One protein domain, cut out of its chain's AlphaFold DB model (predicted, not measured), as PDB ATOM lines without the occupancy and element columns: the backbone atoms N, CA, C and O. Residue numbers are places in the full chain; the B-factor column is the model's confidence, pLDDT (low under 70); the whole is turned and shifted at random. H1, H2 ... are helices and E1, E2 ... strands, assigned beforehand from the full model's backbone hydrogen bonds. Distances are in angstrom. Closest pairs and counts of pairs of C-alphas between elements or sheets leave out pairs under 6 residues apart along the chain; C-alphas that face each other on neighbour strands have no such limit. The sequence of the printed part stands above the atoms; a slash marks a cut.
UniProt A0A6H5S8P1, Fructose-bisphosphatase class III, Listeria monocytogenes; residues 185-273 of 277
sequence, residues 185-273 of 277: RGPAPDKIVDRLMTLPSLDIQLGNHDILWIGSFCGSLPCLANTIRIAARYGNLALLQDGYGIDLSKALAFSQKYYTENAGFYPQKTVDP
ATOM      1  N   ARG A 185      -5.560  -8.519 -35.555       81.38
ATOM      2  CA  ARG A 185      -5.194  -9.470 -36.638       81.38
ATOM      3  C   ARG A 185      -4.775  -8.953 -38.021       81.38
ATOM      4  O   ARG A 185      -3.798  -9.485 -38.538       81.38
ATOM      5  N   GLY A 186      -5.460  -7.990 -38.609       85.00
ATOM      6  CA  GLY A 186      -5.125  -7.330 -39.861       85.00
ATOM      7  C   GLY A 186      -4.395  -5.997 -39.651       85.00
ATOM      8  O   GLY A 186      -4.280  -5.497 -38.526       85.00
ATOM      9  N   PRO A 187      -3.861  -5.427 -40.739       87.81
ATOM     10  CA  PRO A 187      -2.862  -4.366 -40.656       87.81
ATOM     11  C   PRO A 187      -3.444  -2.956 -40.509       87.81
ATOM     12  O   PRO A 187      -2.715  -2.065 -40.081       87.81
ATOM     13  N   ALA A 188      -4.710  -2.729 -40.882       91.69
ATOM     14  CA  ALA A 188      -5.243  -1.379 -41.093       91.69
ATOM     15  C   ALA A 188      -6.608  -1.095 -40.419       91.69
ATOM     16  O   ALA A 188      -7.532  -0.608 -41.078       91.69
ATOM     17  N   PRO A 189      -6.795  -1.392 -39.116       93.12
ATOM     18  CA  PRO A 189      -8.036  -1.050 -38.414       93.12
ATOM     19  C   PRO A 189      -8.236   0.464 -38.241       93.12
ATOM     20  O   PRO A 189      -9.371   0.927 -38.180       93.12
ATOM     21  N   ASP A 190      -7.156   1.246 -38.220       92.56
ATOM     22  CA  ASP A 190      -7.169   2.712 -38.255       92.56
ATOM     23  C   ASP A 190      -7.924   3.243 -39.483       92.56
ATOM     24  O   ASP A 190      -8.846   4.048 -39.343       92.56
ATOM     25  N   LYS A 191      -7.639   2.697 -40.671       94.75
ATOM     26  CA  LYS A 191      -8.341   3.065 -41.911       94.75
ATOM     27  C   LYS A 191      -9.814   2.665 -41.896       94.75
ATOM     28  O   LYS A 191     -10.648   3.364 -42.470       94.75
ATOM     29  N   ILE A 192     -10.154   1.549 -41.244       95.69
ATOM     30  CA  ILE A 192     -11.554   1.142 -41.055       95.69
ATOM     31  C   ILE A 192     -12.282   2.189 -40.211       95.69
ATOM     32  O   ILE A 192     -13.366   2.625 -40.595       95.69
ATOM     33  N   VAL A 193     -11.683   2.633 -39.101       94.94
ATOM     34  CA  VAL A 193     -12.264   3.679 -38.246       94.94
ATOM     35  C   VAL A 193     -12.431   4.991 -39.013       94.94
ATOM     36  O   VAL A 193     -13.532   5.544 -39.001       94.94
ATOM     37  N   ASP A 194     -11.410   5.440 -39.746       95.56
ATOM     38  CA  ASP A 194     -11.500   6.641 -40.588       95.56
ATOM     39  C   ASP A 194     -12.652   6.532 -41.591       95.56
ATOM     40  O   ASP A 194     -13.458   7.452 -41.738       95.56
ATOM     41  N   ARG A 195     -12.790   5.373 -42.244       94.62
ATOM     42  CA  ARG A 195     -13.877   5.125 -43.190       94.62
ATOM     43  C   ARG A 195     -15.243   5.159 -42.512       94.62
ATOM     44  O   ARG A 195     -16.145   5.818 -43.033       94.62
ATOM     45  N   LEU A 196     -15.399   4.511 -41.356       94.75
ATOM     46  CA  LEU A 196     -16.640   4.526 -40.575       94.75
ATOM     47  C   LEU A 196     -17.048   5.954 -40.192       94.75
ATOM     48  O   LEU A 196     -18.220   6.302 -40.320       94.75
ATOM     49  N   MET A 197     -16.095   6.815 -39.823       94.62
ATOM     50  CA  MET A 197     -16.357   8.220 -39.475       94.62
ATOM     51  C   MET A 197     -16.929   9.052 -40.636       94.62
ATOM     52  O   MET A 197     -17.531  10.098 -40.396       94.62
ATOM     53  N   THR A 198     -16.775   8.601 -41.885       91.38
ATOM     54  CA  THR A 198     -17.355   9.273 -43.064       91.38
ATOM     55  C   THR A 198     -18.804   8.876 -43.352       91.38
ATOM     56  O   THR A 198     -19.477   9.542 -44.145       91.38
ATOM     57  N   LEU A 199     -19.302   7.793 -42.747       90.94
ATOM     58  CA  LEU A 199     -20.622   7.257 -43.064       90.94
ATOM     59  C   LEU A 199     -21.732   8.059 -42.365       90.94
ATOM     60  O   LEU A 199     -21.611   8.414 -41.194       90.94
ATOM     61  N   PRO A 200     -22.859   8.326 -43.048       87.88
ATOM     62  CA  PRO A 200     -23.906   9.200 -42.519       87.88
ATOM     63  C   PRO A 200     -24.769   8.560 -41.420       87.88
ATOM     64  O   PRO A 200     -25.554   9.262 -40.787       87.88
ATOM     65  N   SER A 201     -24.715   7.236 -41.263       92.31
ATOM     66  CA  SER A 201     -25.670   6.459 -40.473       92.31
ATOM     67  C   SER A 201     -25.065   5.091 -40.155       92.31
ATOM     68  O   SER A 201     -24.904   4.261 -41.052       92.31
ATOM     69  N   LEU A 202     -24.681   4.883 -38.895       95.81
ATOM     70  CA  LEU A 202     -24.100   3.628 -38.425       95.81
ATOM     71  C   LEU A 202     -24.348   3.414 -36.931       95.81
ATOM     72  O   LEU A 202     -24.523   4.383 -36.186       95.81
ATOM     73  N   ASP A 203     -24.262   2.161 -36.502       96.62
ATOM     74  CA  ASP A 203     -24.037   1.782 -35.111       96.62
ATOM     75  C   ASP A 203     -22.951   0.704 -34.995       96.62
ATOM     76  O   ASP A 203     -22.587   0.031 -35.963       96.62
ATOM     77  N   ILE A 204     -22.371   0.613 -33.798       96.06
ATOM     78  CA  ILE A 204     -21.287  -0.316 -33.490       96.06
ATOM     79  C   ILE A 204     -21.638  -1.042 -32.199       96.06
ATOM     80  O   ILE A 204     -21.766  -0.429 -31.135       96.06
ATOM     81  N   GLN A 205     -21.733  -2.363 -32.283       96.00
ATOM     82  CA  GLN A 205     -21.676  -3.229 -31.120       96.00
ATOM     83  C   GLN A 205     -20.208  -3.540 -30.834       96.00
ATOM     84  O   GLN A 205     -19.557  -4.194 -31.635       96.00
ATOM     85  N   LEU A 206     -19.677  -3.081 -29.701       93.75
ATOM     86  CA  LEU A 206     -18.268  -3.310 -29.370       93.75
ATOM     87  C   LEU A 206     -17.994  -4.795 -29.101       93.75
ATOM     88  O   LEU A 206     -18.642  -5.416 -28.253       93.75
ATOM     89  N   GLY A 207     -17.001  -5.330 -29.807       93.12
ATOM     90  CA  GLY A 207     -16.443  -6.656 -29.592       93.12
ATOM     91  C   GLY A 207     -15.409  -6.668 -28.468       93.12
ATOM     92  O   GLY A 207     -15.006  -5.633 -27.923       93.12
ATOM     93  N   ASN A 208     -14.944  -7.861 -28.101       92.56
ATOM     94  CA  ASN A 208     -13.917  -7.998 -27.067       92.56
ATOM     95  C   ASN A 208     -12.592  -7.355 -27.491       92.56
ATOM     96  O   ASN A 208     -11.882  -6.824 -26.635       92.56
ATOM     97  N   HIS A 209     -12.263  -7.392 -28.784       91.81
ATOM     98  CA  HIS A 209     -11.046  -6.779 -29.304       91.81
ATOM     99  C   HIS A 209     -11.124  -5.247 -29.240       91.81
ATOM    100  O   HIS A 209     -10.188  -4.604 -28.767       91.81
ATOM    101  N   ASP A 210     -12.281  -4.660 -29.541       93.69
ATOM    102  CA  ASP A 210     -12.479  -3.210 -29.428       93.69
ATOM    103  C   ASP A 210     -12.336  -2.729 -27.976       93.69
ATOM    104  O   ASP A 210     -11.669  -1.731 -27.700       93.69
ATOM    105  N   ILE A 211     -12.895  -3.475 -27.015       94.44
ATOM    106  CA  ILE A 211     -12.777  -3.156 -25.583       94.44
ATOM    107  C   ILE A 211     -11.327  -3.230 -25.095       94.44
ATOM    108  O   ILE A 211     -10.932  -2.428 -24.247       94.44
ATOM    109  N   LEU A 212     -10.512  -4.151 -25.622       94.81
ATOM    110  CA  LEU A 212      -9.084  -4.196 -25.298       94.81
ATOM    111  C   LEU A 212      -8.387  -2.908 -25.734       94.81
ATOM    112  O   LEU A 212      -7.679  -2.308 -24.929       94.81
ATOM    113  N   TRP A 213      -8.628  -2.454 -26.962       94.00
ATOM    114  CA  TRP A 213      -8.035  -1.224 -27.488       94.00
ATOM    115  C   TRP A 213      -8.517   0.027 -26.748       94.00
ATOM    116  O   TRP A 213      -7.694   0.855 -26.351       94.00
ATOM    117  N   ILE A 214      -9.816   0.130 -26.456       94.81
ATOM    118  CA  ILE A 214     -10.376   1.223 -25.643       94.81
ATOM    119  C   ILE A 214      -9.771   1.208 -24.232       94.81
ATOM    120  O   ILE A 214      -9.349   2.246 -23.724       94.81
ATOM    121  N   GLY A 215      -9.662   0.035 -23.603       96.56
ATOM    122  CA  GLY A 215      -9.047  -0.113 -22.285       96.56
ATOM    123  C   GLY A 215      -7.576   0.307 -22.272       96.56
ATOM    124  O   GLY A 215      -7.143   0.987 -21.339       96.56
ATOM    125  N   SER A 216      -6.822  -0.049 -23.316       94.50
ATOM    126  CA  SER A 216      -5.434   0.382 -23.517       94.50
ATOM    127  C   SER A 216      -5.333   1.903 -23.616       94.50
ATOM    128  O   SER A 216      -4.521   2.502 -22.910       94.50
ATOM    129  N   PHE A 217      -6.202   2.533 -24.413       93.06
ATOM    130  CA  PHE A 217      -6.279   3.991 -24.540       93.06
ATOM    131  C   PHE A 217      -6.631   4.679 -23.209       93.06
ATOM    132  O   PHE A 217      -6.040   5.696 -22.856       93.06
ATOM    133  N   CYS A 218      -7.530   4.090 -22.417       96.88
ATOM    134  CA  CYS A 218      -7.889   4.584 -21.086       96.88
ATOM    135  C   CYS A 218      -6.820   4.325 -20.002       96.88
ATOM    136  O   CYS A 218      -7.045   4.666 -18.841       96.88
ATOM    137  N   GLY A 219      -5.669   3.733 -20.344       95.50
ATOM    138  CA  GLY A 219      -4.536   3.543 -19.429       95.50
ATOM    139  C   GLY A 219      -4.531   2.225 -18.647       95.50
ATOM    140  O   GLY A 219      -3.760   2.075 -17.697       95.50
ATOM    141  N   SER A 220      -5.358   1.246 -19.022       97.88
ATOM    142  CA  SER A 220      -5.319  -0.091 -18.417       97.88
ATOM    143  C   SER A 220      -4.055  -0.840 -18.851       97.88
ATOM    144  O   SER A 220      -3.946  -1.291 -19.991       97.88
ATOM    145  N   LEU A 221      -3.104  -1.020 -17.928       95.81
ATOM    146  CA  LEU A 221      -1.859  -1.753 -18.197       95.81
ATOM    147  C   LEU A 221      -2.090  -3.205 -18.665       95.81
ATOM    148  O   LEU A 221      -1.408  -3.620 -19.603       95.81
ATOM    149  N   PRO A 222      -3.034  -3.986 -18.091       96.25
ATOM    150  CA  PRO A 222      -3.343  -5.320 -18.606       96.25
ATOM    151  C   PRO A 222      -3.877  -5.307 -20.043       96.25
ATOM    152  O   PRO A 222      -3.494  -6.162 -20.841       96.25
ATOM    153  N   CYS A 223      -4.728  -4.332 -20.386       96.38
ATOM    154  CA  CYS A 223      -5.219  -4.168 -21.754       96.38
ATOM    155  C   CYS A 223      -4.064  -3.819 -22.695       96.38
ATOM    156  O   CYS A 223      -3.884  -4.512 -23.691       96.38
ATOM    157  N   LEU A 224      -3.224  -2.845 -22.324       93.62
ATOM    158  CA  LEU A 224      -2.085  -2.405 -23.132       93.62
ATOM    159  C   LEU A 224      -1.102  -3.546 -23.400       93.62
ATOM    160  O   LEU A 224      -0.698  -3.769 -24.541       93.62
ATOM    161  N   ALA A 225      -0.756  -4.311 -22.362       93.06
ATOM    162  CA  ALA A 225       0.096  -5.486 -22.503       93.06
ATOM    163  C   ALA A 225      -0.519  -6.512 -23.466       93.06
ATOM    164  O   ALA A 225       0.193  -7.100 -24.279       93.06
ATOM    165  N   ASN A 226      -1.841  -6.712 -23.413       93.75
ATOM    166  CA  ASN A 226      -2.525  -7.627 -24.315       93.75
ATOM    167  C   ASN A 226      -2.611  -7.089 -25.753       93.75
ATOM    168  O   ASN A 226      -2.387  -7.867 -26.673       93.75
ATOM    169  N   THR A 227      -2.853  -5.790 -25.958       93.31
ATOM    170  CA  THR A 227      -2.817  -5.140 -27.280       93.31
ATOM    171  C   THR A 227      -1.448  -5.324 -27.933       93.31
ATOM    172  O   THR A 227      -1.372  -5.829 -29.049       93.31
ATOM    173  N   ILE A 228      -0.354  -5.024 -27.220       91.50
ATOM    174  CA  ILE A 228       1.014  -5.210 -27.738       91.50
ATOM    175  C   ILE A 228       1.283  -6.689 -28.039       91.50
ATOM    176  O   ILE A 228       1.826  -7.026 -29.091       91.50
ATOM    177  N   ARG A 229       0.868  -7.595 -27.143       90.56
ATOM    178  CA  ARG A 229       1.015  -9.043 -27.342       90.56
ATOM    179  C   ARG A 229       0.272  -9.525 -28.588       90.56
ATOM    180  O   ARG A 229       0.807 -10.357 -29.316       90.56
ATOM    181  N   ILE A 230      -0.956  -9.059 -28.816       91.06
ATOM    182  CA  ILE A 230      -1.764  -9.432 -29.984       91.06
ATOM    183  C   ILE A 230      -1.151  -8.846 -31.259       91.06
ATOM    184  O   ILE A 230      -0.970  -9.596 -32.218       91.06
ATOM    185  N   ALA A 231      -0.747  -7.573 -31.247       90.38
ATOM    186  CA  ALA A 231      -0.063  -6.936 -32.369       90.38
ATOM    187  C   ALA A 231       1.213  -7.703 -32.762       90.38
ATOM    188  O   ALA A 231       1.375  -8.050 -33.926       90.38
ATOM    189  N   ALA A 232       2.056  -8.086 -31.797       89.44
ATOM    190  CA  ALA A 232       3.234  -8.918 -32.058       89.44
ATOM    191  C   ALA A 232       2.868 -10.322 -32.580       89.44
ATOM    192  O   ALA A 232       3.484 -10.829 -33.514       89.44
ATOM    193  N   ARG A 233       1.838 -10.962 -32.004       88.69
ATOM    194  CA  ARG A 233       1.392 -12.319 -32.375       88.69
ATOM    195  C   ARG A 233       0.897 -12.411 -33.818       88.69
ATOM    196  O   ARG A 233       1.074 -13.459 -34.437       88.69
ATOM    197  N   TYR A 234       0.238 -11.368 -34.315       88.06
ATOM    198  CA  TYR A 234      -0.291 -11.306 -35.680       88.06
ATOM    199  C   TYR A 234       0.559 -10.459 -36.620       88.06
ATOM    200  O   TYR A 234       0.162 -10.252 -37.755       88.06
ATOM    201  N   GLY A 235       1.723 -10.009 -36.159       85.38
ATOM    202  CA  GLY A 235       2.681  -9.295 -36.978       85.38
ATOM    203  C   GLY A 235       2.186  -7.948 -37.503       85.38
ATOM    204  O   GLY A 235       2.375  -7.679 -38.687       85.38
ATOM    205  N   ASN A 236       1.548  -7.169 -36.617       86.25
ATOM    206  CA  ASN A 236       0.984  -5.834 -36.852       86.25
ATOM    207  C   ASN A 236       1.592  -4.782 -35.903       86.25
ATOM    208  O   ASN A 236       0.897  -3.886 -35.416       86.25
ATOM    209  N   LEU A 237       2.876  -4.902 -35.561       89.75
ATOM    210  CA  LEU A 237       3.562  -3.895 -34.744       89.75
ATOM    211  C   LEU A 237       3.699  -2.553 -35.475       89.75
ATOM    212  O   LEU A 237       3.724  -1.510 -34.816       89.75
ATOM    213  N   ALA A 238       3.713  -2.560 -36.811       88.56
ATOM    214  CA  ALA A 238       3.729  -1.347 -37.624       88.56
ATOM    215  C   ALA A 238       2.493  -0.464 -37.386       88.56
ATOM    216  O   ALA A 238       2.614   0.754 -37.394       88.56
ATOM    217  N   LEU A 239       1.325  -1.037 -37.066       90.44
ATOM    218  CA  LEU A 239       0.141  -0.250 -36.697       90.44
ATOM    219  C   LEU A 239       0.405   0.629 -35.465       90.44
ATOM    220  O   LEU A 239       0.028   1.798 -35.431       90.44
ATOM    221  N   LEU A 240       1.063   0.075 -34.441       91.12
ATOM    222  CA  LEU A 240       1.387   0.826 -33.227       91.12
ATOM    223  C   LEU A 240       2.422   1.915 -33.521       91.12
ATOM    224  O   LEU A 240       2.260   3.050 -33.076       91.12
ATOM    225  N   GLN A 241       3.469   1.569 -34.269       90.75
ATOM    226  CA  GLN A 241       4.580   2.475 -34.531       90.75
ATOM    227  C   GLN A 241       4.234   3.557 -35.557       90.75
ATOM    228  O   GLN A 241       4.382   4.741 -35.268       90.75
ATOM    229  N   ASP A 242       3.771   3.156 -36.734       89.19
ATOM    230  CA  ASP A 242       3.587   4.040 -37.881       89.19
ATOM    231  C   ASP A 242       2.170   4.629 -37.905       89.19
ATOM    232  O   ASP A 242       2.006   5.810 -38.202       89.19
ATOM    233  N   GLY A 243       1.154   3.839 -37.532       87.25
ATOM    234  CA  GLY A 243      -0.238   4.300 -37.459       87.25
ATOM    235  C   GLY A 243      -0.498   5.214 -36.257       87.25
ATOM    236  O   GLY A 243      -1.044   6.305 -36.400       87.25
ATOM    237  N   TYR A 244      -0.061   4.797 -35.064       90.31
ATOM    238  CA  TYR A 244      -0.290   5.543 -33.817       90.31
ATOM    239  C   TYR A 244       0.915   6.346 -33.307       90.31
ATOM    240  O   TYR A 244       0.787   7.060 -32.310       90.31
ATOM    241  N   GLY A 245       2.078   6.267 -33.959       90.88
ATOM    242  CA  GLY A 245       3.266   7.030 -33.559       90.88
ATOM    243  C   GLY A 245       3.919   6.544 -32.260       90.88
ATOM    244  O   GLY A 245       4.588   7.325 -31.578       90.88
ATOM    245  N   ILE A 246       3.702   5.287 -31.862       91.06
ATOM    246  CA  ILE A 246       4.208   4.737 -30.599       91.06
ATOM    247  C   ILE A 246       5.634   4.208 -30.795       91.06
ATOM    248  O   ILE A 246       5.855   3.215 -31.481       91.06
ATOM    249  N   ASP A 247       6.613   4.819 -30.124       91.44
ATOM    250  CA  ASP A 247       8.001   4.339 -30.149       91.44
ATOM    251  C   ASP A 247       8.163   3.017 -29.374       91.44
ATOM    252  O   ASP A 247       8.115   2.976 -28.139       91.44
ATOM    253  N   LEU A 248       8.405   1.929 -30.110       91.12
ATOM    254  CA  LEU A 248       8.621   0.589 -29.560       91.12
ATOM    255  C   LEU A 248      10.096   0.280 -29.248       91.12
ATOM    256  O   LEU A 248      10.387  -0.770 -28.671       91.12
ATOM    257  N   SER A 249      11.037   1.186 -29.542       91.12
ATOM    258  CA  SER A 249      12.485   0.925 -29.449       91.12
ATOM    259  C   SER A 249      12.925   0.449 -28.062       91.12
ATOM    260  O   SER A 249      13.728  -0.474 -27.925       91.12
ATOM    261  N   LYS A 250      12.366   1.047 -27.000       92.19
ATOM    262  CA  LYS A 250      12.670   0.652 -25.613       92.19
ATOM    263  C   LYS A 250      12.139  -0.738 -25.272       92.19
ATOM    264  O   LYS A 250      12.807  -1.475 -24.549       92.19
ATOM    265  N   ALA A 251      10.958  -1.093 -25.777       88.81
ATOM    266  CA  ALA A 251      10.366  -2.408 -25.563       88.81
ATOM    267  C   ALA A 251      11.165  -3.495 -26.300       88.81
ATOM    268  O   ALA A 251      11.451  -4.541 -25.716       88.81
ATOM    269  N   LEU A 252      11.607  -3.213 -27.529       89.12
ATOM    270  CA  LEU A 252      12.467  -4.104 -28.312       89.12
ATOM    271  C   LEU A 252      13.824  -4.326 -27.632       89.12
ATOM    272  O   LEU A 252      14.215  -5.471 -27.408       89.12
ATOM    273  N   ALA A 253      14.500  -3.253 -27.206       91.75
ATOM    274  CA  ALA A 253      15.778  -3.351 -26.497       91.75
ATOM    275  C   ALA A 253      15.656  -4.125 -25.171       91.75
ATOM    276  O   ALA A 253      16.545  -4.896 -24.805       91.75
ATOM    277  N   PHE A 254      14.546  -3.942 -24.448       92.25
ATOM    278  CA  PHE A 254      14.243  -4.731 -23.256       92.25
ATOM    279  C   PHE A 254      14.049  -6.214 -23.604       92.25
ATOM    280  O   PHE A 254      14.641  -7.072 -22.953       92.25
ATOM    281  N   SER A 255      13.277  -6.515 -24.652       89.56
ATOM    282  CA  SER A 255      13.034  -7.886 -25.109       89.56
ATOM    283  C   SER A 255      14.344  -8.614 -25.434       89.56
ATOM    284  O   SER A 255      14.648  -9.644 -24.836       89.56
ATOM    285  N   GLN A 256      15.185  -8.008 -26.280       89.50
ATOM    286  CA  GLN A 256      16.469  -8.569 -26.724       89.50
ATOM    287  C   GLN A 256      17.469  -8.792 -25.582       89.50
ATOM    288  O   GLN A 256      18.305  -9.690 -25.649       89.50
ATOM    289  N   LYS A 257      17.409  -7.969 -24.528       95.31
ATOM    290  CA  LYS A 257      18.314  -8.081 -23.380       95.31
ATOM    291  C   LYS A 257      17.931  -9.211 -22.424       95.31
ATOM    292  O   LYS A 257      18.818  -9.801 -21.810       95.31
ATOM    293  N   TYR A 258      16.634  -9.450 -22.228       95.06
ATOM    294  CA  TYR A 258      16.136 -10.305 -21.143       95.06
ATOM    295  C   TYR A 258      15.496 -11.612 -21.610       95.06
ATOM    296  O   TYR A 258      15.349 -12.520 -20.791       95.06
ATOM    297  N   TYR A 259      15.131 -11.730 -22.886       90.06
ATOM    298  CA  TYR A 259      14.459 -12.906 -23.425       90.06
ATOM    299  C   TYR A 259      15.283 -13.557 -24.531       90.06
ATOM    300  O   TYR A 259      15.986 -12.899 -25.293       90.06
ATOM    301  N   THR A 260      15.178 -14.880 -24.609       90.62
ATOM    302  CA  THR A 260      15.722 -15.683 -25.703       90.62
ATOM    303  C   THR A 260      14.610 -16.087 -26.654       90.62
ATOM    304  O   THR A 260      13.435 -16.120 -26.281       90.62
ATOM    305  N   GLU A 261      14.998 -16.454 -27.868       87.19
ATOM    306  CA  GLU A 261      14.084 -16.967 -28.876       87.19
ATOM    307  C   GLU A 261      13.234 -18.131 -28.342       87.19
ATOM    308  O   GLU A 261      13.723 -19.042 -27.665       87.19
ATOM    309  N   ASN A 262      11.935 -18.089 -28.634       86.50
ATOM    310  CA  ASN A 262      10.985 -19.115 -28.240       86.50
ATOM    311  C   ASN A 262       9.968 -19.317 -29.363       86.50
ATOM    312  O   ASN A 262       9.116 -18.463 -29.605       86.50
ATOM    313  N   ALA A 263      10.028 -20.487 -30.000       86.69
ATOM    314  CA  ALA A 263       9.178 -20.833 -31.135       86.69
ATOM    315  C   ALA A 263       7.669 -20.760 -30.830       86.69
ATOM    316  O   ALA A 263       6.867 -20.508 -31.726       86.69
ATOM    317  N   GLY A 264       7.259 -20.918 -29.566       85.81
ATOM    318  CA  GLY A 264       5.861 -20.762 -29.156       85.81
ATOM    319  C   GLY A 264       5.318 -19.336 -29.314       85.81
ATOM    320  O   GLY A 264       4.097 -19.154 -29.370       85.81
ATOM    321  N   PHE A 265       6.202 -18.338 -29.412       84.50
ATOM    322  CA  PHE A 265       5.875 -16.918 -29.564       84.50
ATOM    323  C   PHE A 265       6.104 -16.370 -30.971       84.50
ATOM    324  O   PHE A 265       5.870 -15.180 -31.178       84.50
ATOM    325  N   TYR A 266       6.488 -17.205 -31.938       85.75
ATOM    326  CA  TYR A 266       6.585 -16.748 -33.318       85.75
ATOM    327  C   TYR A 266       5.240 -16.191 -33.820       85.75
ATOM    328  O   TYR A 266       4.179 -16.726 -33.452       85.75
ATOM    329  N   PRO A 267       5.265 -15.124 -34.641       83.56
ATOM    330  CA  PRO A 267       4.061 -14.585 -35.251       83.56
ATOM    331  C   PRO A 267       3.318 -15.664 -36.047       83.56
ATOM    332  O   PRO A 267       3.923 -16.465 -36.758       83.56
ATOM    333  N   GLN A 268       1.991 -15.703 -35.926       80.19
ATOM    334  CA  GLN A 268       1.151 -16.652 -36.674       80.19
ATOM    335  C   GLN A 268       0.955 -16.236 -38.130       80.19
ATOM    336  O   GLN A 268       0.737 -17.080 -38.998       80.19
ATOM    337  N   LYS A 269       0.999 -14.930 -38.372       70.25
ATOM    338  CA  LYS A 269       1.013 -14.287 -39.677       70.25
ATOM    339  C   LYS A 269       1.991 -13.127 -39.560       70.25
ATOM    340  O   LYS A 269       1.992 -12.444 -38.540       70.25
ATOM    341  N   THR A 270       2.833 -12.940 -40.561       64.38
ATOM    342  CA  THR A 270       3.677 -11.752 -40.684       64.38
ATOM    343  C   THR A 270       3.052 -10.876 -41.747       64.38
ATOM    344  O   THR A 270       3.020 -11.248 -42.918       64.38
ATOM    345  N   VAL A 271       2.488  -9.753 -41.311       64.50
ATOM    346  CA  VAL A 271       1.822  -8.785 -42.188       64.50
ATOM    347  C   VAL A 271       2.704  -7.548 -42.380       64.50
ATOM    348  O   VAL A 271       2.589  -6.877 -43.402       64.50
ATOM    349  N   ASP A 272       3.651  -7.301 -41.463       66.81
ATOM    350  CA  ASP A 272       4.640  -6.227 -41.568       66.81
ATOM    351  C   ASP A 272       6.119  -6.688 -41.417       66.81
ATOM    352  O   ASP A 272       6.410  -7.736 -40.820       66.81
ATOM    353  N   PRO A 273       7.088  -5.913 -41.959       67.31
ATOM    354  CA  PRO A 273       8.519  -6.214 -41.837       67.31
ATOM    355  C   PRO A 273       9.077  -6.075 -40.415       67.31
ATOM    356  O   PRO A 273      10.062  -6.735 -40.088       67.31
TER     357      PRO A 273
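This is residues 185 to 273 of the 277 residues of the protein "Fructose-bisphosphatase class III" of Listeria monocytogenes (UniProt A0A6H5S8P1). Helices H2, H3 and H4 form a small body, from which two open loops stick out at opposite ends of an elongated outline. One loop is H1, the strand E1 and the turn between them, with residues 197 to 203 standing free; the other is H5 and the stretch after it, with residues 250 to 264 standing free, before the last residues fold back toward H3. The printed part has 89 residues, with five named helices and one named strand in the order H1, E1, H2, H3, H4, H5 along the chain; the class is mostly helix, with helices holding 49 and the strand 4 of the 53 residues in named elements. It is only just loose, close to compact, with a radius of gyration of the C-alphas of 14.7 A and spans of 49 by 26 by 24 A.

H1, residues 189 to 197, is close to but not clearly touching H4, residues 237 to 243; their closest C-alphas, Asp 190 and Gly 243, are 7.2 A apart. E1, residues 202 to 205, pairs with no named strand. H2, residues 208 to 217, touches residues 222 to 227 of H3, residues 221 to 233, opposite ways at a steep tilt of 61 degrees; the closest C-alphas, Ser 216 and Leu 224, are 4.4 A apart. H3 and H4 touch only at the corner, through residues 228 to 231 of H3, about perpendicular at 76 degrees; the closest C-alphas, Ala 231 and Leu 237, are 5.3 A apart. H5, residues 249 to 258, touches no helix. In H1, H2, H3, H4 and H5 every O i to N i+4 pair is within hydrogen-bond range.

H1 begins at C-alpha 189, (-8.036, -1.050, -38.414), and is 12.5 A long from first to last C-alpha. H2 measures 14.4 A. H3, the longest helix, measures 18.0 A. H5 measures 14.4 A and ends at C-alpha 258, (16.136, -10.305, -21.143).

The C-alphas farthest apart, Pro 200 and Thr 260, are 49.7 A apart. The printed part has no cut, and the five links between named elements are tight. Residues 259 to 273 hold no named element. Mean pLDDT of the printed part is 90.1, with residues 270 to 273 under 70.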